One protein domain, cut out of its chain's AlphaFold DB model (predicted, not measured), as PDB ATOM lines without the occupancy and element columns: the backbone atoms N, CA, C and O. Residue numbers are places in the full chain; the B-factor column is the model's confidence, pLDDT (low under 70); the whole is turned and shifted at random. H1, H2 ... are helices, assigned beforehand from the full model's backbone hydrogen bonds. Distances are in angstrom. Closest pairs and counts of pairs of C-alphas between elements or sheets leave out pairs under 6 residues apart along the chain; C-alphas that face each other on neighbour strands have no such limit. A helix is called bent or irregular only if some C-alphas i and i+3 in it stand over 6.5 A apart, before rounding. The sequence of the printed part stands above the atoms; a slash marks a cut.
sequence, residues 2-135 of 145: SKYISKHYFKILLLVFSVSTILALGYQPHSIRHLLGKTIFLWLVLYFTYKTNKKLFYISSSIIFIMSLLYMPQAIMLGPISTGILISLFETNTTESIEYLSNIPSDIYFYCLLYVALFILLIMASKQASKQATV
ATOM      1  N   SER A   2     -13.514 -42.909  11.703       58.44
ATOM      2  CA  SER A   2     -14.838 -42.731  12.367       58.44
ATOM      3  C   SER A   2     -14.876 -41.898  13.681       58.44
ATOM      4  O   SER A   2     -15.892 -41.281  14.002       58.44
ATOM      5  N   LYS A   3     -13.768 -41.798  14.437       54.00
ATOM      6  CA  LYS A   3     -13.731 -41.125  15.762       54.00
ATOM      7  C   LYS A   3     -13.933 -39.599  15.743       54.00
ATOM      8  O   LYS A   3     -14.387 -39.033  16.734       54.00
ATOM      9  N   TYR A   4     -13.570 -38.910  14.664       55.66
ATOM     10  CA  TYR A   4     -13.723 -37.448  14.590       55.66
ATOM     11  C   TYR A   4     -15.150 -37.056  14.202       55.66
ATOM     12  O   TYR A   4     -15.714 -36.113  14.756       55.66
ATOM     13  N   ILE A   5     -15.767 -37.853  13.330       61.25
ATOM     14  CA  ILE A   5     -17.089 -37.593  12.760       61.25
ATOM     15  C   ILE A   5     -18.152 -37.491  13.860       61.25
ATOM     16  O   ILE A   5     -18.904 -36.527  13.880       61.25
ATOM     17  N   SER A   6     -18.160 -38.393  14.847       73.44
ATOM     18  CA  SER A   6     -19.183 -38.379  15.911       73.44
ATOM     19  C   SER A   6     -19.086 -37.162  16.845       73.44
ATOM     20  O   SER A   6     -20.111 -36.639  17.280       73.44
ATOM     21  N   LYS A   7     -17.877 -36.646  17.124       80.00
ATOM     22  CA  LYS A   7     -17.712 -35.439  17.958       80.00
ATOM     23  C   LYS A   7     -18.189 -34.177  17.242       80.00
ATOM     24  O   LYS A   7     -18.824 -33.333  17.872       80.00
ATOM     25  N   HIS A   8     -17.874 -34.033  15.955       85.44
ATOM     26  CA  HIS A   8     -18.355 -32.906  15.151       85.44
ATOM     27  C   HIS A   8     -19.863 -33.008  14.911       85.44
ATOM     28  O   HIS A   8     -20.571 -32.025  15.105       85.44
ATOM     29  N   TYR A   9     -20.358 -34.213  14.625       90.44
ATOM     30  CA  TYR A   9     -21.781 -34.505  14.475       90.44
ATOM     31  C   TYR A   9     -22.588 -34.123  15.719       90.44
ATOM     32  O   TYR A   9     -23.583 -33.415  15.605       90.44
ATOM     33  N   PHE A  10     -22.119 -34.485  16.920       92.88
ATOM     34  CA  PHE A  10     -22.765 -34.067  18.168       92.88
ATOM     35  C   PHE A  10     -22.821 -32.541  18.319       92.88
ATOM     36  O   PHE A  10     -23.866 -32.005  18.674       92.88
ATOM     37  N   LYS A  11     -21.726 -31.825  18.036       93.94
ATOM     38  CA  LYS A  11     -21.697 -30.355  18.147       93.94
ATOM     39  C   LYS A  11     -22.658 -29.678  17.171       93.94
ATOM     40  O   LYS A  11     -23.297 -28.701  17.554       93.94
ATOM     41  N   ILE A  12     -22.743 -30.196  15.945       94.56
ATOM     42  CA  ILE A  12     -23.657 -29.705  14.910       94.56
ATOM     43  C   ILE A  12     -25.100 -29.967  15.337       94.56
ATOM     44  O   ILE A  12     -25.890 -29.032  15.364       94.56
ATOM     45  N   LEU A  13     -25.431 -31.190  15.764       95.62
ATOM     46  CA  LEU A  13     -26.763 -31.510  16.284       95.62
ATOM     47  C   LEU A  13     -27.138 -30.653  17.489       95.62
ATOM     48  O   LEU A  13     -28.275 -30.212  17.586       95.62
ATOM     49  N   LEU A  14     -26.193 -30.382  18.389       96.62
ATOM     50  CA  LEU A  14     -26.428 -29.504  19.529       96.62
ATOM     51  C   LEU A  14     -26.737 -28.072  19.081       96.62
ATOM     52  O   LEU A  14     -27.570 -27.408  19.694       96.62
ATOM     53  N   LEU A  15     -26.085 -27.593  18.018       96.56
ATOM     54  CA  LEU A  15     -26.343 -26.272  17.446       96.56
ATOM     55  C   LEU A  15     -27.713 -26.220  16.773       96.56
ATOM     56  O   LEU A  15     -28.480 -25.309  17.060       96.56
ATOM     57  N   VAL A  16     -28.049 -27.225  15.959       96.00
ATOM     58  CA  VAL A  16     -29.373 -27.347  15.328       96.00
ATOM     59  C   VAL A  16     -30.464 -27.426  16.394       96.00
ATOM     60  O   VAL A  16     -31.420 -26.665  16.332       96.00
ATOM     61  N   PHE A  17     -30.279 -28.258  17.424       96.94
ATOM     62  CA  PHE A  17     -31.183 -28.329  18.569       96.94
ATOM     63  C   PHE A  17     -31.348 -26.969  19.241       96.94
ATOM     64  O   PHE A  17     -32.473 -26.538  19.441       96.94
ATOM     65  N   SER A  18     -30.253 -26.255  19.513       96.38
ATOM     66  CA  SER A  18     -30.317 -24.938  20.157       96.38
ATOM     67  C   SER A  18     -31.093 -23.920  19.315       96.38
ATOM     68  O   SER A  18     -31.912 -23.186  19.861       96.38
ATOM     69  N   VAL A  19     -30.885 -23.893  17.992       94.00
ATOM     70  CA  VAL A  19     -31.661 -23.042  17.072       94.00
ATOM     71  C   VAL A  19     -33.141 -23.411  17.140       94.00
ATOM     72  O   VAL A  19     -33.982 -22.543  17.367       94.00
ATOM     73  N   SER A  20     -33.460 -24.701  17.000       93.56
ATOM     74  CA  SER A  20     -34.835 -25.198  17.049       93.56
ATOM     75  C   SER A  20     -35.516 -24.893  18.381       93.56
ATOM     76  O   SER A  20     -36.668 -24.483  18.371       93.56
ATOM     77  N   THR A  21     -34.819 -25.009  19.514       94.81
ATOM     78  CA  THR A  21     -35.355 -24.661  20.836       94.81
ATOM     79  C   THR A  21     -35.705 -23.180  20.933       94.81
ATOM     80  O   THR A  21     -36.769 -22.841  21.441       94.81
ATOM     81  N   ILE A  22     -34.841 -22.279  20.452       92.25
ATOM     82  CA  ILE A  22     -35.119 -20.835  20.497       92.25
ATOM     83  C   ILE A  22     -36.324 -20.477  19.617       92.25
ATOM     84  O   ILE A  22     -37.140 -19.651  20.024       92.25
ATOM     85  N   LEU A  23     -36.462 -21.124  18.455       89.12
ATOM     86  CA  LEU A  23     -37.630 -20.968  17.586       89.12
ATOM     87  C   LEU A  23     -38.903 -21.547  18.221       89.12
ATOM     88  O   LEU A  23     -39.934 -20.884  18.222       89.12
ATOM     89  N   ALA A  24     -38.819 -22.737  18.822       90.75
ATOM     90  CA  ALA A  24     -39.924 -23.375  19.539       90.75
ATOM     91  C   ALA A  24     -40.381 -22.562  20.762       90.75
ATOM     92  O   ALA A  24     -41.535 -22.637  21.156       90.75
ATOM     93  N   LEU A  25     -39.498 -21.740  21.337       89.06
ATOM     94  CA  LEU A  25     -39.827 -20.789  22.401       89.06
ATOM     95  C   LEU A  25     -40.448 -19.476  21.894       89.06
ATOM     96  O   LEU A  25     -40.624 -18.544  22.677       89.06
ATOM     97  N   GLY A  26     -40.762 -19.364  20.601       82.69
ATOM     98  CA  GLY A  26     -41.479 -18.212  20.049       82.69
ATOM     99  C   GLY A  26     -40.692 -16.909  20.096       82.69
ATOM    100  O   GLY A  26     -41.274 -15.832  19.977       82.69
ATOM    101  N   TYR A  27     -39.366 -16.970  20.268       77.75
ATOM    102  CA  TYR A  27     -38.535 -15.776  20.214       77.75
ATOM    103  C   TYR A  27     -38.496 -15.236  18.786       77.75
ATOM    104  O   TYR A  27     -37.646 -15.613  17.979       77.75
ATOM    105  N   GLN A  28     -39.406 -14.308  18.491       66.06
ATOM    106  CA  GLN A  28     -39.400 -13.578  17.236       66.06
ATOM    107  C   GLN A  28     -38.122 -12.733  17.124       66.06
ATOM    108  O   GLN A  28     -37.746 -12.026  18.070       66.06
ATOM    109  N   PRO A  29     -37.419 -12.801  15.981       60.31
ATOM    110  CA  PRO A  29     -36.201 -12.045  15.768       60.31
ATOM    111  C   PRO A  29     -36.552 -10.569  15.572       60.31
ATOM    112  O   PRO A  29     -36.663 -10.093  14.451       60.31
ATOM    113  N   HIS A  30     -36.659  -9.809  16.665       62.78
ATOM    114  CA  HIS A  30     -36.637  -8.344  16.576       62.78
ATOM    115  C   HIS A  30     -35.312  -7.863  15.945       62.78
ATOM    116  O   HIS A  30     -35.240  -6.835  15.282       62.78
ATOM    117  N   SER A  31     -34.250  -8.665  16.101       71.19
ATOM    118  CA  SER A  31     -33.008  -8.576  15.340       71.19
ATOM    119  C   SER A  31     -32.346  -9.951  15.248       71.19
ATOM    120  O   SER A  31     -32.324 -10.701  16.231       71.19
ATOM    121  N   ILE A  32     -31.717 -10.250  14.105       75.00
ATOM    122  CA  ILE A  32     -30.920 -11.472  13.898       75.00
ATOM    123  C   ILE A  32     -29.842 -11.639  14.987       75.00
ATOM    124  O   ILE A  32     -29.541 -12.753  15.407       75.00
ATOM    125  N   ARG A  33     -29.306 -10.526  15.515       78.62
ATOM    126  CA  ARG A  33     -28.265 -10.536  16.556       78.62
ATOM    127  C   ARG A  33     -28.776 -11.100  17.878       78.62
ATOM    128  O   ARG A  33     -28.065 -11.863  18.525       78.62
ATOM    129  N   HIS A  34     -30.008 -10.768  18.266       81.19
ATOM    130  CA  HIS A  34     -30.603 -11.283  19.501       81.19
ATOM    131  C   HIS A  34     -30.924 -12.776  19.395       81.19
ATOM    132  O   HIS A  34     -30.692 -13.516  20.353       81.19
ATOM    133  N   LEU A  35     -31.399 -13.226  18.230       84.00
ATOM    134  CA  LEU A  35     -31.641 -14.643  17.961       84.00
ATOM    135  C   LEU A  35     -30.337 -15.451  18.046       84.00
ATOM    136  O   LEU A  35     -30.266 -16.454  18.761       84.00
ATOM    137  N   LEU A  36     -29.286 -14.976  17.370       86.56
ATOM    138  CA  LEU A  36     -27.966 -15.606  17.389       86.56
ATOM    139  C   LEU A  36     -27.368 -15.619  18.797       86.56
ATOM    140  O   LEU A  36     -26.886 -16.659  19.236       86.56
ATOM    141  N   GLY A  37     -27.453 -14.508  19.534       89.75
ATOM    142  CA  GLY A  37     -26.938 -14.415  20.901       89.75
ATOM    143  C   GLY A  37     -27.561 -15.453  21.837       89.75
ATOM    144  O   GLY A  37     -26.835 -16.186  22.507       89.75
ATOM    145  N   LYS A  38     -28.895 -15.585  21.831       91.00
ATOM    146  CA  LYS A  38     -29.606 -16.589  22.643       91.00
ATOM    147  C   LYS A  38     -29.267 -18.017  22.229       91.00
ATOM    148  O   LYS A  38     -29.048 -18.868  23.087       91.00
ATOM    149  N   THR A  39     -29.176 -18.262  20.924       93.25
ATOM    150  CA  THR A  39     -28.812 -19.573  20.374       93.25
ATOM    151  C   THR A  39     -27.407 -19.985  20.811       93.25
ATOM    152  O   THR A  39     -27.211 -21.093  21.307       93.25
ATOM    153  N   ILE A  40     -26.427 -19.090  20.660       94.56
ATOM    154  CA  ILE A  40     -25.031 -19.339  21.035       94.56
ATOM    155  C   ILE A  40     -24.918 -19.534  22.545       94.56
ATOM    156  O   ILE A  40     -24.227 -20.448  22.991       94.56
ATOM    157  N   PHE A  41     -25.621 -18.718  23.332       95.19
ATOM    158  CA  PHE A  41     -25.651 -18.855  24.782       95.19
ATOM    159  C   PHE A  41     -26.196 -20.223  25.211       95.19
ATOM    160  O   PHE A  41     -25.537 -20.931  25.971       95.19
ATOM    161  N   LEU A  42     -27.345 -20.640  24.669       96.06
ATOM    162  CA  LEU A  42     -27.934 -21.950  24.951       96.06
ATOM    163  C   LEU A  42     -26.984 -23.090  24.559       96.06
ATOM    164  O   LEU A  42     -26.751 -24.008  25.350       96.06
ATOM    165  N   TRP A  43     -26.386 -23.001  23.369       97.12
ATOM    166  CA  TRP A  43     -25.413 -23.979  22.892       97.12
ATOM    167  C   TRP A  43     -24.207 -24.090  23.831       97.12
ATOM    168  O   TRP A  43     -23.808 -25.199  24.191       97.12
ATOM    169  N   LEU A  44     -23.652 -22.954  24.272       96.81
ATOM    170  CA  LEU A  44     -22.526 -22.902  25.207       96.81
ATOM    171  C   LEU A  44     -22.882 -23.527  26.554       96.81
ATOM    172  O   LEU A  44     -22.121 -24.359  27.047       96.81
ATOM    173  N   VAL A  45     -24.035 -23.172  27.126       97.00
ATOM    174  CA  VAL A  45     -24.501 -23.707  28.413       97.00
ATOM    175  C   VAL A  45     -24.661 -25.223  28.332       97.00
ATOM    176  O   VAL A  45     -24.106 -25.949  29.161       97.00
ATOM    177  N   LEU A  46     -25.354 -25.732  27.312       96.25
ATOM    178  CA  LEU A  46     -25.554 -27.171  27.143       96.25
ATOM    179  C   LEU A  46     -24.234 -27.904  26.879       96.25
ATOM    180  O   LEU A  46     -23.987 -28.960  27.464       96.25
ATOM    181  N   TYR A  47     -23.354 -27.337  26.054       96.25
ATOM    182  CA  TYR A  47     -22.051 -27.932  25.765       96.25
ATOM    183  C   TYR A  47     -21.138 -27.964  26.997       96.25
ATOM    184  O   TYR A  47     -20.461 -28.967  27.245       96.25
ATOM    185  N   PHE A  48     -21.139 -26.894  27.795       96.12
ATOM    186  CA  PHE A  48     -20.411 -26.836  29.058       96.12
ATOM    187  C   PHE A  48     -20.953 -27.871  30.044       96.12
ATOM    188  O   PHE A  48     -20.188 -28.663  30.591       96.12
ATOM    189  N   THR A  49     -22.278 -27.953  30.182       95.38
ATOM    190  CA  THR A  49     -22.927 -28.948  31.044       95.38
ATOM    191  C   THR A  49     -22.569 -30.372  30.609       95.38
ATOM    192  O   THR A  49     -22.230 -31.200  31.449       95.38
ATOM    193  N   TYR A  50     -22.547 -30.652  29.299       94.75
ATOM    194  CA  TYR A  50     -22.135 -31.951  28.754       94.75
ATOM    195  C   TYR A  50     -20.695 -32.322  29.124       94.75
ATOM    196  O   TYR A  50     -20.426 -33.477  29.467       94.75
ATOM    197  N   LYS A  51     -19.767 -31.357  29.060       92.25
ATOM    198  CA  LYS A  51     -18.366 -31.580  29.432       92.25
ATOM    199  C   LYS A  51     -18.186 -31.821  30.925       92.25
ATOM    200  O   LYS A  51     -17.413 -32.702  31.289       92.25
ATOM    201  N   THR A  52     -18.873 -31.047  31.758       92.00
ATOM    202  CA  THR A  52     -18.708 -31.090  33.215       92.00
ATOM    203  C   THR A  52     -19.417 -32.297  33.819       92.00
ATOM    204  O   THR A  52     -18.819 -33.054  34.579       92.00
ATOM    205  N   ASN A  53     -20.689 -32.514  33.474       92.81
ATOM    206  CA  ASN A  53     -21.477 -33.611  34.022       92.81
ATOM    207  C   ASN A  53     -22.567 -34.065  33.043       92.81
ATOM    208  O   ASN A  53     -23.599 -33.420  32.857       92.81
ATOM    209  N   LYS A  54     -22.376 -35.264  32.487       91.25
ATOM    210  CA  LYS A  54     -23.299 -35.866  31.517       91.25
ATOM    211  C   LYS A  54     -24.713 -36.046  32.072       91.25
ATOM    212  O   LYS A  54     -25.666 -35.879  31.323       91.25
ATOM    213  N   LYS A  55     -24.864 -36.364  33.366       93.06
ATOM    214  CA  LYS A  55     -26.190 -36.490  33.994       93.06
ATOM    215  C   LYS A  55     -26.907 -35.144  34.012       93.06
ATOM    216  O   LYS A  55     -28.060 -35.083  33.602       93.06
ATOM    217  N   LEU A  56     -26.208 -34.077  34.408       93.88
ATOM    218  CA  LEU A  56     -26.769 -32.723  34.382       93.88
ATOM    219  C   LEU A  56     -27.151 -32.305  32.963       93.88
ATOM    220  O   LEU A  56     -28.216 -31.732  32.794       93.88
ATOM    221  N   PHE A  57     -26.347 -32.647  31.952       96.50
ATOM    222  CA  PHE A  57     -26.697 -32.380  30.557       96.50
ATOM    223  C   PHE A  57     -28.001 -33.061  30.146       96.50
ATOM    224  O   PHE A  57     -28.854 -32.417  29.546       96.50
ATOM    225  N   TYR A  58     -28.184 -34.344  30.472       96.25
ATOM    226  CA  TYR A  58     -29.425 -35.042  30.136       96.25
ATOM    227  C   TYR A  58     -30.630 -34.444  30.859       96.25
ATOM    228  O   TYR A  58     -31.668 -34.259  30.236       96.25
ATOM    229  N   ILE A  59     -30.488 -34.094  32.139       96.69
ATOM    230  CA  ILE A  59     -31.567 -33.476  32.916       96.69
ATOM    231  C   ILE A  59     -31.920 -32.102  32.337       96.69
ATOM    232  O   ILE A  59     -33.073 -31.869  31.983       96.69
ATOM    233  N   SER A  60     -30.938 -31.210  32.184       95.94
ATOM    234  CA  SER A  60     -31.183 -29.844  31.713       95.94
ATOM    235  C   SER A  60     -31.720 -29.819  30.285       95.94
ATOM    236  O   SER A  60     -32.707 -29.137  30.023       95.94
ATOM    237  N   SER A  61     -31.138 -30.606  29.373       96.12
ATOM    238  CA  SER A  61     -31.631 -30.701  27.994       96.12
ATOM    239  C   SER A  61     -33.036 -31.297  27.914       96.12
ATOM    240  O   SER A  61     -33.818 -30.817  27.103       96.12
ATOM    241  N   SER A  62     -33.393 -32.264  28.770       97.50
ATOM    242  CA  SER A  62     -34.753 -32.828  28.811       97.50
ATOM    243  C   SER A  62     -35.774 -31.824  29.333       97.50
ATOM    244  O   SER A  62     -36.846 -31.699  28.752       97.50
ATOM    245  N   ILE A  63     -35.446 -31.074  30.391       96.69
ATOM    246  CA  ILE A  63     -36.326 -30.018  30.917       96.69
ATOM    247  C   ILE A  63     -36.561 -28.955  29.843       96.69
ATOM    248  O   ILE A  63     -37.702 -28.612  29.549       96.69
ATOM    249  N   ILE A  64     -35.487 -28.471  29.212       96.06
ATOM    250  CA  ILE A  64     -35.570 -27.474  28.138       96.06
ATOM    251  C   ILE A  64     -36.385 -28.016  26.960       96.06
ATOM    252  O   ILE A  64     -37.241 -27.307  26.430       96.06
ATOM    253  N   PHE A  65     -36.158 -29.270  26.570       97.25
ATOM    254  CA  PHE A  65     -36.909 -29.940  25.514       97.25
ATOM    255  C   PHE A  65     -38.406 -30.015  25.833       97.25
ATOM    256  O   PHE A  65     -39.202 -29.590  25.008       97.25
ATOM    257  N   ILE A  66     -38.793 -30.481  27.023       96.38
ATOM    258  CA  ILE A  66     -40.205 -30.599  27.416       96.38
ATOM    259  C   ILE A  66     -40.874 -29.222  27.431       96.38
ATOM    260  O   ILE A  66     -41.932 -29.055  26.832       96.38
ATOM    261  N   MET A  67     -40.239 -28.223  28.051       93.50
ATOM    262  CA  MET A  67     -40.799 -26.870  28.127       93.50
ATOM    263  C   MET A  67     -40.971 -26.247  26.738       93.50
ATOM    264  O   MET A  67     -42.010 -25.667  26.445       93.50
ATOM    265  N   SER A  68     -39.975 -26.401  25.861       93.00
ATOM    266  CA  SER A  68     -40.065 -25.900  24.485       93.00
ATOM    267  C   SER A  68     -41.068 -26.677  23.634       93.00
ATOM    268  O   SER A  68     -41.773 -26.056  22.854       93.00
ATOM    269  N   LEU A  69     -41.189 -27.996  23.803       94.94
ATOM    270  CA  LEU A  69     -42.165 -28.820  23.087       94.94
ATOM    271  C   LEU A  69     -43.603 -28.431  23.446       94.94
ATOM    272  O   LEU A  69     -44.427 -28.271  22.553       94.94
ATOM    273  N   LEU A  70     -43.893 -28.259  24.739       90.94
ATOM    274  CA  LEU A  70     -45.220 -27.852  25.211       90.94
ATOM    275  C   LEU A  70     -45.582 -26.439  24.751       90.94
ATOM    276  O   LEU A  70     -46.740 -26.156  24.463       90.94
ATOM    277  N   TYR A  71     -44.588 -25.557  24.668       89.69
ATOM    278  CA  TYR A  71     -44.796 -24.174  24.269       89.69
ATOM    279  C   TYR A  71     -44.814 -23.968  22.746       89.69
ATOM    280  O   TYR A  71     -45.371 -22.984  22.269       89.69
ATOM    281  N   MET A  72     -44.258 -24.895  21.963       91.00
ATOM    282  CA  MET A  72     -44.114 -24.761  20.510       91.00
ATOM    283  C   MET A  72     -45.424 -24.447  19.761       91.00
ATOM    284  O   MET A  72     -45.397 -23.554  18.912       91.00
ATOM    285  N   PRO A  73     -46.572 -25.090  20.057       89.44
ATOM    286  CA  PRO A  73     -47.827 -24.742  19.392       89.44
ATOM    287  C   PRO A  73     -48.249 -23.297  19.669       89.44
ATOM    288  O   PRO A  73     -48.590 -22.559  18.745       89.44
ATOM    289  N   GLN A  74     -48.125 -22.872  20.929       87.81
ATOM    290  CA  GLN A  74     -48.419 -21.508  21.358       87.81
ATOM    291  C   GLN A  74     -47.510 -20.496  20.664       87.81
ATOM    292  O   GLN A  74     -47.979 -19.486  20.150       87.81
ATOM    293  N   ALA A  75     -46.210 -20.785  20.614       87.19
ATOM    294  CA  ALA A  75     -45.214 -19.950  19.958       87.19
ATOM    295  C   ALA A  75     -45.528 -19.708  18.476       87.19
ATOM    296  O   ALA A  75     -45.307 -18.607  17.973       87.19
ATOM    297  N   ILE A  76     -46.022 -20.733  17.777       86.06
ATOM    298  CA  ILE A  76     -46.353 -20.652  16.350       86.06
ATOM    299  C   ILE A  76     -47.656 -19.877  16.132       86.06
ATOM    300  O   ILE A  76     -47.723 -19.059  15.217       86.06
ATOM    301  N   MET A  77     -48.679 -20.118  16.956       84.75
ATOM    302  CA  MET A  77     -50.009 -19.521  16.772       84.75
ATOM    303  C   MET A  77     -50.114 -18.094  17.316       84.75
ATOM    304  O   MET A  77     -50.721 -17.235  16.684       84.75
ATOM    305  N   LEU A  78     -49.543 -17.847  18.495       80.12
ATOM    306  CA  LEU A  78     -49.753 -16.626  19.280       80.12
ATOM    307  C   LEU A  78     -48.465 -15.823  19.504       80.12
ATOM    308  O   LEU A  78     -48.519 -14.700  20.007       80.12
ATOM    309  N   GLY A  79     -47.313 -16.349  19.081       77.50
ATOM    310  CA  GLY A  79     -46.031 -15.666  19.208       77.50
ATOM    311  C   GLY A  79     -45.456 -15.728  20.632       77.50
ATOM    312  O   GLY A  79     -45.733 -16.672  21.375       77.50
ATOM    313  N   PRO A  80     -44.588 -14.772  21.015       75.38
ATOM    314  CA  PRO A  80     -43.863 -14.808  22.282       75.38
ATOM    315  C   PRO A  80     -44.787 -14.663  23.493       75.38
ATOM    316  O   PRO A  80     -45.864 -14.073  23.426       75.38
ATOM    317  N   ILE A  81     -44.320 -15.160  24.642       72.81
ATOM    318  CA  ILE A  81     -45.129 -15.181  25.858       72.81
ATOM    319  C   ILE A  81     -45.407 -13.749  26.321       72.81
ATOM    320  O   ILE A  81     -44.492 -12.934  26.468       72.81
ATOM    321  N   SER A  82     -46.681 -13.448  26.542       78.06
ATOM    322  CA  SER A  82     -47.137 -12.177  27.089       78.06
ATOM    323  C   SER A  82     -47.817 -12.414  28.434       78.06
ATOM    324  O   SER A  82     -48.291 -13.513  28.728       78.06
ATOM    325  N   THR A  83     -47.874 -11.375  29.264       77.12
ATOM    326  CA  THR A  83     -48.615 -11.420  30.531       77.12
ATOM    327  C   THR A  83     -50.093 -11.733  30.303       77.12
ATOM    328  O   THR A  83     -50.670 -12.471  31.091       77.12
ATOM    329  N   GLY A  84     -50.675 -11.264  29.193       78.19
ATOM    330  CA  GLY A  84     -52.043 -11.593  28.790       78.19
ATOM    331  C   GLY A  84     -52.246 -13.089  28.547       78.19
ATOM    332  O   GLY A  84     -53.172 -13.663  29.101       78.19
ATOM    333  N   ILE A  85     -51.331 -13.743  27.819       78.56
ATOM    334  CA  ILE A  85     -51.373 -15.203  27.609       78.56
ATOM    335  C   ILE A  85     -51.309 -15.949  28.946       78.56
ATOM    336  O   ILE A  85     -52.014 -16.936  29.139       78.56
ATOM    337  N   LEU A  86     -50.462 -15.484  29.868       79.19
ATOM    338  CA  LEU A  86     -50.320 -16.111  31.179       79.19
ATOM    339  C   LEU A  86     -51.618 -16.011  31.993       79.19
ATOM    340  O   LEU A  86     -52.033 -16.998  32.588       79.19
ATOM    341  N   ILE A  87     -52.254 -14.835  31.996       82.38
ATOM    342  CA  ILE A  87     -53.525 -14.592  32.693       82.38
ATOM    343  C   ILE A  87     -54.623 -15.476  32.105       82.38
ATOM    344  O   ILE A  87     -55.272 -16.203  32.851       82.38
ATOM    345  N   SER A  88     -54.750 -15.510  30.775       82.00
ATOM    346  CA  SER A  88     -55.720 -16.378  30.106       82.00
ATOM    347  C   SER A  88     -55.521 -17.844  30.480       82.00
ATOM    348  O   SER A  88     -56.502 -18.530  30.725       82.00
ATOM    349  N   LEU A  89     -54.277 -18.324  30.612       81.69
ATOM    350  CA  LEU A  89     -53.993 -19.707  31.012       81.69
ATOM    351  C   LEU A  89     -54.524 -20.050  32.416       81.69
ATOM    352  O   LEU A  89     -54.947 -21.179  32.645       81.69
ATOM    353  N   PHE A  90     -54.494 -19.095  33.352       84.31
ATOM    354  CA  PHE A  90     -55.036 -19.281  34.704       84.31
ATOM    355  C   PHE A  90     -56.563 -19.172  34.757       84.31
ATOM    356  O   PHE A  90     -57.176 -19.728  35.665       84.31
ATOM    357  N   GLU A  91     -57.165 -18.475  33.796       86.06
ATOM    358  CA  GLU A  91     -58.619 -18.349  33.646       86.06
ATOM    359  C   GLU A  91     -59.226 -19.493  32.814       86.06
ATOM    360  O   GLU A  91     -60.425 -19.755  32.913       86.06
ATOM    361  N   THR A  92     -58.400 -20.198  32.032       87.69
ATOM    362  CA  THR A  92     -58.836 -21.226  31.080       87.69
ATOM    363  C   THR A  92     -59.447 -22.429  31.797       87.69
ATOM    364  O   THR A  92     -58.836 -23.032  32.684       87.69
ATOM    365  N   ASN A  93     -60.635 -22.846  31.355       91.44
ATOM    366  CA  ASN A  93     -61.292 -24.066  31.832       91.44
ATOM    367  C   ASN A  93     -60.990 -25.295  30.939       91.44
ATOM    368  O   ASN A  93     -60.349 -25.213  29.888       91.44
ATOM    369  N   THR A  94     -61.445 -26.483  31.352       89.00
ATOM    370  CA  THR A  94     -61.184 -27.733  30.612       89.00
ATOM    371  C   THR A  94     -61.839 -27.769  29.233       89.00
ATOM    372  O   THR A  94     -61.276 -28.359  28.315       89.00
ATOM    373  N   THR A  95     -63.008 -27.144  29.070       90.38
ATOM    374  CA  THR A  95     -63.728 -27.095  27.790       90.38
ATOM    375  C   THR A  95     -62.967 -26.237  26.784       90.38
ATOM    376  O   THR A  95     -62.671 -26.704  25.688       90.38
ATOM    377  N   GLU A  96     -62.548 -25.041  27.199       86.25
ATOM    378  CA  GLU A  96     -61.720 -24.126  26.401       86.25
ATOM    379  C   GLU A  96     -60.368 -24.748  26.036       86.25
ATOM    380  O   GLU A  96     -59.884 -24.575  24.922       86.25
ATOM    381  N   SER A  97     -59.774 -25.537  26.938       86.00
ATOM    382  CA  SER A  97     -58.521 -26.251  26.661       86.00
ATOM    383  C   SER A  97     -58.671 -27.288  25.542       86.00
ATOM    384  O   SER A  97     -57.794 -27.417  24.686       86.00
ATOM    385  N   ILE A  98     -59.773 -28.046  25.545       88.44
ATOM    386  CA  ILE A  98     -60.056 -29.061  24.520       88.44
ATOM    387  C   ILE A  98     -60.378 -28.387  23.184       88.44
ATOM    388  O   ILE A  98     -59.871 -28.814  22.147       88.44
ATOM    389  N   GLU A  99     -61.173 -27.316  23.211       88.88
ATOM    390  CA  GLU A  99     -61.489 -26.524  22.024       88.88
ATOM    391  C   GLU A  99     -60.221 -25.914  21.414       88.88
ATOM    392  O   GLU A  99     -59.972 -26.078  20.218       88.88
ATOM    393  N   TYR A 100     -59.353 -25.317  22.238       87.06
ATOM    394  CA  TYR A 100     -58.048 -24.823  21.806       87.06
ATOM    395  C   TYR A 100     -57.228 -25.920  21.125       87.06
ATOM    396  O   TYR A 100     -56.735 -25.711  20.018       87.06
ATOM    397  N   LEU A 101     -57.129 -27.105  21.740       85.00
ATOM    398  CA  LEU A 101     -56.377 -28.230  21.183       85.00
ATOM    399  C   LEU A 101     -56.941 -28.686  19.829       85.00
ATOM    400  O   LEU A 101     -56.171 -29.009  18.930       85.00
ATOM    401  N   SER A 102     -58.266 -28.670  19.663       86.12
ATOM    402  CA  SER A 102     -58.923 -29.017  18.396       86.12
ATOM    403  C   SER A 102     -58.686 -27.995  17.280       86.12
ATOM    404  O   SER A 102     -58.722 -28.349  16.103       86.12
ATOM    405  N   ASN A 103     -58.386 -26.749  17.651       88.56
ATOM    406  CA  ASN A 103     -58.136 -25.648  16.725       88.56
ATOM    407  C   ASN A 103     -56.663 -25.532  16.299       88.56
ATOM    408  O   ASN A 103     -56.342 -24.708  15.442       88.56
ATOM    409  N   ILE A 104     -55.756 -26.337  16.867       88.81
ATOM    410  CA  ILE A 104     -54.343 -26.337  16.475       88.81
ATOM    411  C   ILE A 104     -54.205 -26.959  15.074       88.81
ATOM    412  O   ILE A 104     -54.573 -28.122  14.885       88.81
ATOM    413  N   PRO A 105     -53.620 -26.245  14.091       91.44
ATOM    414  CA  PRO A 105     -53.366 -26.803  12.765       91.44
ATOM    415  C   PRO A 105     -52.534 -28.091  12.814       91.44
ATOM    416  O   PRO A 105     -51.532 -28.172  13.529       91.44
ATOM    417  N   SER A 106     -52.891 -29.079  11.985       88.69
ATOM    418  CA  SER A 106     -52.211 -30.385  11.921       88.69
ATOM    419  C   SER A 106     -50.700 -30.274  11.687       88.69
ATOM    420  O   SER A 106     -49.917 -31.050  12.238       88.69
ATOM    421  N   ASP A 107     -50.281 -29.273  10.912       90.69
ATOM    422  CA  ASP A 107     -48.879 -29.039  10.558       90.69
ATOM    423  C   ASP A 107     -48.017 -28.723  11.788       90.69
ATOM    424  O   ASP A 107     -46.840 -29.078  11.840       90.69
ATOM    425  N   ILE A 108     -48.604 -28.121  12.827       91.75
ATOM    426  CA  ILE A 108     -47.909 -27.832  14.086       91.75
ATOM    427  C   ILE A 108     -47.507 -29.128  14.792       91.75
ATOM    428  O   ILE A 108     -46.378 -29.242  15.273       91.75
ATOM    429  N   TYR A 109     -48.370 -30.147  14.787       90.81
ATOM    430  CA  TYR A 109     -48.029 -31.457  15.343       90.81
ATOM    431  C   TYR A 109     -46.890 -32.133  14.571       90.81
ATOM    432  O   TYR A 109     -46.043 -32.790  15.183       90.81
ATOM    433  N   PHE A 110     -46.811 -31.930  13.251       92.38
ATOM    434  CA  PHE A 110     -45.681 -32.407  12.450       92.38
ATOM    435  C   PHE A 110     -44.361 -31.745  12.877       92.38
ATOM    436  O   PHE A 110     -43.358 -32.438  13.071       92.38
ATOM    437  N   TYR A 111     -44.355 -30.429  13.114       91.94
ATOM    438  CA  TYR A 111     -43.170 -29.739  13.636       91.94
ATOM    439  C   TYR A 111     -42.777 -30.217  15.043       91.94
ATOM    440  O   TYR A 111     -41.588 -30.414  15.308       91.94
ATOM    441  N   CYS A 112     -43.752 -30.479  15.919       94.44
ATOM    442  CA  CYS A 112     -43.504 -31.079  17.232       94.44
ATOM    443  C   CYS A 112     -42.838 -32.459  17.110       94.44
ATOM    444  O   CYS A 112     -41.855 -32.732  17.803       94.44
ATOM    445  N   LEU A 113     -43.310 -33.318  16.198       95.38
ATOM    446  CA  LEU A 113     -42.703 -34.630  15.938       95.38
ATOM    447  C   LEU A 113     -41.267 -34.514  15.417       95.38
ATOM    448  O   LEU A 113     -40.381 -35.240  15.876       95.38
ATOM    449  N   LEU A 114     -41.009 -33.580  14.499       95.56
ATOM    450  CA  LEU A 114     -39.663 -33.328  13.986       95.56
ATOM    451  C   LEU A 114     -38.721 -32.861  15.104       95.56
ATOM    452  O   LEU A 114     -37.574 -33.308  15.185       95.56
ATOM    453  N   TYR A 115     -39.216 -32.019  16.011       96.25
ATOM    454  CA  TYR A 115     -38.453 -31.565  17.168       96.25
ATOM    455  C   TYR A 115     -38.161 -32.697  18.167       96.25
ATOM    456  O   TYR A 115     -37.041 -32.802  18.675       96.25
ATOM    457  N   VAL A 116     -39.115 -33.610  18.388       97.75
ATOM    458  CA  VAL A 116     -38.903 -34.836  19.179       97.75
ATOM    459  C   VAL A 116     -37.816 -35.709  18.547       97.75
ATOM    460  O   VAL A 116     -36.891 -36.142  19.240       97.75
ATOM    461  N   ALA A 117     -37.870 -35.928  17.231       97.38
ATOM    462  CA  ALA A 117     -36.854 -36.695  16.512       97.38
ATOM    463  C   ALA A 117     -35.460 -36.058  16.649       97.38
ATOM    464  O   ALA A 117     -34.481 -36.756  16.924       97.38
ATOM    465  N   LEU A 118     -35.371 -34.729  16.538       97.38
ATOM    466  CA  LEU A 118     -34.129 -33.983  16.734       97.38
ATOM    467  C   LEU A 118     -33.551 -34.183  18.142       97.38
ATOM    468  O   LEU A 118     -32.347 -34.414  18.285       97.38
ATOM    469  N   PHE A 119     -34.392 -34.144  19.178       97.75
ATOM    470  CA  PHE A 119     -33.957 -34.398  20.550       97.75
ATOM    471  C   PHE A 119     -33.446 -35.834  20.732       97.75
ATOM    472  O   PHE A 119     -32.369 -36.041  21.295       97.75
ATOM    473  N   ILE A 120     -34.142 -36.833  20.185       97.00
ATOM    474  CA  ILE A 120     -33.691 -38.233  20.225       97.00
ATOM    475  C   ILE A 120     -32.314 -38.372  19.556       97.00
ATOM    476  O   ILE A 120     -31.396 -38.952  20.147       97.00
ATOM    477  N   LEU A 121     -32.136 -37.787  18.366       96.31
ATOM    478  CA  LEU A 121     -30.862 -37.793  17.644       96.31
ATOM    479  C   LEU A 121     -29.740 -37.122  18.446       96.31
ATOM    480  O   LEU A 121     -28.626 -37.651  18.493       96.31
ATOM    481  N   LEU A 122     -30.024 -36.010  19.130       96.38
ATOM    482  CA  LEU A 122     -29.068 -35.337  20.010       96.38
ATOM    483  C   LEU A 122     -28.599 -36.258  21.147       96.38
ATOM    484  O   LEU A 122     -27.396 -36.373  21.413       96.38
ATOM    485  N   ILE A 123     -29.533 -36.948  21.804       96.06
ATOM    486  CA  ILE A 123     -29.223 -37.874  22.899       96.06
ATOM    487  C   ILE A 123     -28.413 -39.068  22.381       96.06
ATOM    488  O   ILE A 123     -27.420 -39.453  23.005       96.06
ATOM    489  N   MET A 124     -28.755 -39.620  21.216       93.38
ATOM    490  CA  MET A 124     -27.972 -40.688  20.583       93.38
ATOM    491  C   MET A 124     -26.545 -40.227  20.248       93.38
ATOM    492  O   MET A 124     -25.576 -40.912  20.594       93.38
ATOM    493  N   ALA A 125     -26.399 -39.042  19.652       93.19
ATOM    494  CA  ALA A 125     -25.103 -38.475  19.290       93.19
ATOM    495  C   ALA A 125     -24.228 -38.187  20.520       93.19
ATOM    496  O   ALA A 125     -23.038 -38.509  20.516       93.19
ATOM    497  N   SER A 126     -24.805 -37.659  21.605       93.38
ATOM    498  CA  SER A 126     -24.076 -37.408  22.859       93.38
ATOM    499  C   SER A 126     -23.539 -38.699  23.496       93.38
ATOM    500  O   SER A 126     -22.383 -38.755  23.935       93.38
ATOM    501  N   LYS A 127     -24.330 -39.782  23.475       90.88
ATOM    502  CA  LYS A 127     -23.910 -41.110  23.944       90.88
ATOM    503  C   LYS A 127     -22.774 -41.659  23.084       90.88
ATOM    504  O   LYS A 127     -21.803 -42.192  23.629       90.88
ATOM    505  N   GLN A 128     -22.855 -41.508  21.762       88.62
ATOM    506  CA  GLN A 128     -21.805 -41.955  20.844       88.62
ATOM    507  C   GLN A 128     -20.496 -41.178  21.059       88.62
ATOM    508  O   GLN A 128     -19.441 -41.794  21.239       88.62
ATOM    509  N   ALA A 129     -20.568 -39.848  21.157       86.94
ATOM    510  CA  ALA A 129     -19.416 -38.991  21.433       86.94
ATOM    511  C   ALA A 129     -18.762 -39.326  22.786       86.94
ATOM    512  O   ALA A 129     -17.534 -39.327  22.915       86.94
ATOM    513  N   SER A 130     -19.575 -39.668  23.790       84.81
ATOM    514  CA  SER A 130     -19.118 -40.125  25.103       84.81
ATOM    515  C   SER A 130     -18.371 -41.456  25.051       84.81
ATOM    516  O   SER A 130     -17.276 -41.544  25.603       84.81
ATOM    517  N   LYS A 131     -18.931 -42.474  24.381       82.44
ATOM    518  CA  LYS A 131     -18.289 -43.793  24.231       82.44
ATOM    519  C   LYS A 131     -16.919 -43.665  23.561       82.44
ATOM    520  O   LYS A 131     -15.940 -44.251  24.015       82.44
ATOM    521  N   GLN A 132     -16.823 -42.841  22.521       78.25
ATOM    522  CA  GLN A 132     -15.568 -42.631  21.799       78.25
ATOM    523  C   GLN A 132     -14.491 -41.911  22.623       78.25
ATOM    524  O   GLN A 132     -13.299 -42.186  22.443       78.25
ATOM    525  N   ALA A 133     -14.882 -41.001  23.521       74.94
ATOM    526  CA  ALA A 133     -13.946 -40.343  24.429       74.94
ATOM    527  C   ALA A 133     -13.282 -41.359  25.373       74.94
ATOM    528  O   ALA A 133     -12.056 -41.380  25.459       74.94
ATOM    529  N   THR A 134     -14.071 -42.259  25.969       75.38
ATOM    530  CA  THR A 134     -13.578 -43.311  26.874       75.38
ATOM    531  C   THR A 134     -12.619 -44.284  26.181       75.38
ATOM    532  O   THR A 134     -11.555 -44.590  26.710       75.38
ATOM    533  N   VAL A 135     -12.940 -44.730  24.960       72.62
ATOM    534  CA  VAL A 135     -12.048 -45.616  24.181       72.62
ATOM    535  C   VAL A 135     -10.715 -44.931  23.866       72.62
ATOM    536  O   VAL A 135      -9.665 -45.563  23.828       72.62
TER     537      VAL A 135
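AT A GLANCE: This is residues 2 to 135 of the 145 residues of the protein "Putative phosphoethanolamine transferase" of Haemophilus haemoglobinophilus (UniProt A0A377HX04). Three long helices, H6, H1 and H3, lie lengthwise as a loose bundle, and H1 and H3 spread away from each other as they near their first residues. The fourth long helix, H2, crosses H1 and ends beside the first part of H3, with which it forms a hairpin, while the short helices H4 and H5 make a loose head past the end of the bundle where H3 ends and H6 begins. Residues 29 to 34, of which 32 to 34 belong to H2, stick out. The printed part has 134 residues, with six named helices in the order H1 to H6 and no named strand, and its class is all helix. It is only just compact, close to loose, with a radius of gyration of the C-alphas of 17.0 A, and it is elongated, with spans of 55 by 30 by 25 A.

IN THESE COORDINATES: The longest helix, H6, holds residues 106 to 135 and measures 44.7 A from first to last C-alpha; C-alpha 106 is at (-52.211, -30.385, 11.921) and C-alpha 135 at (-12.048, -45.616, 24.181). H1 is residues 2 to 24 and 32.5 A long, beginning with C-alpha 2 at (-14.838, -42.731, 12.367). It is neither bent nor irregular, but only just: C-alphas 3 and 6 are 6.1 A apart. H3, residues 54 to 78, is 34.9 A long; it is irregular, with C-alphas 70 and 73 at 7.1 A, and has a kink of 42 degrees near residue 71. H2 is residues 32 to 52 and 30.1 A long. The two short helices are H4, residues 83 to 91, and H5, residues 94 to 102.

HOW THE PARTS SIT: H1, H3 and H6 form a bundle, helices set side by side. H6 touches H1 with 19 pairs of C-alphas within 8 A, the closest being those of Phe 10 and Ala 125 at 5.1 A. These two run opposite ways at a shallow tilt of 32 degrees, only just short of steep. H6 also touches H3, opposite ways at a shallow tilt of 15 degrees; the closest C-alphas are those of Pro 73 and Ile 108, 6.1 A apart. H1 touches H3 with its residues 21 to 24 alone, the same way at a steep tilt of 38 degrees, and the closest C-alphas, those of Ala 24 and Met 72, are 4.5 A apart. H2 touches residues 14 to 22 of H1, opposite ways at a steep tilt of 48 degrees, with the C-alphas of Val 19 and Thr 39 closest at 5.6 A. H2 and H3 are a helical hairpin with a shallow tilt of 26 degrees; residues 46 to 50 of H2 touch residues 56 to 61 of H3, and the closest C-alphas are those of Tyr 50 and Phe 57, 4.9 A apart. H2 and H6 are only just apart, with their closest C-alphas at 8.3 A. H4 touches no helix, and neither does H5. In H2, H4, H5 and H6 every O i to N i+4 pair is within hydrogen-bond range; in H1 17 of 19 are, and in H3 19 of 21.

THE WHOLE: The two C-alphas farthest apart are those of Thr 95 and Val 135, 55.0 A, whereas the first and last printed C-alphas, of Ser 2 and Val 135, are 12.5 A apart. The printed part has no cut. The link from H1 to H2, 7 residues, is short; the links H2 to H3, H3 to H4, H4 to H5 and H5 to H6 are tight. The mean pLDDT of the printed part is 88.0, and residues 2 to 5 and 28 to 30 are under 70.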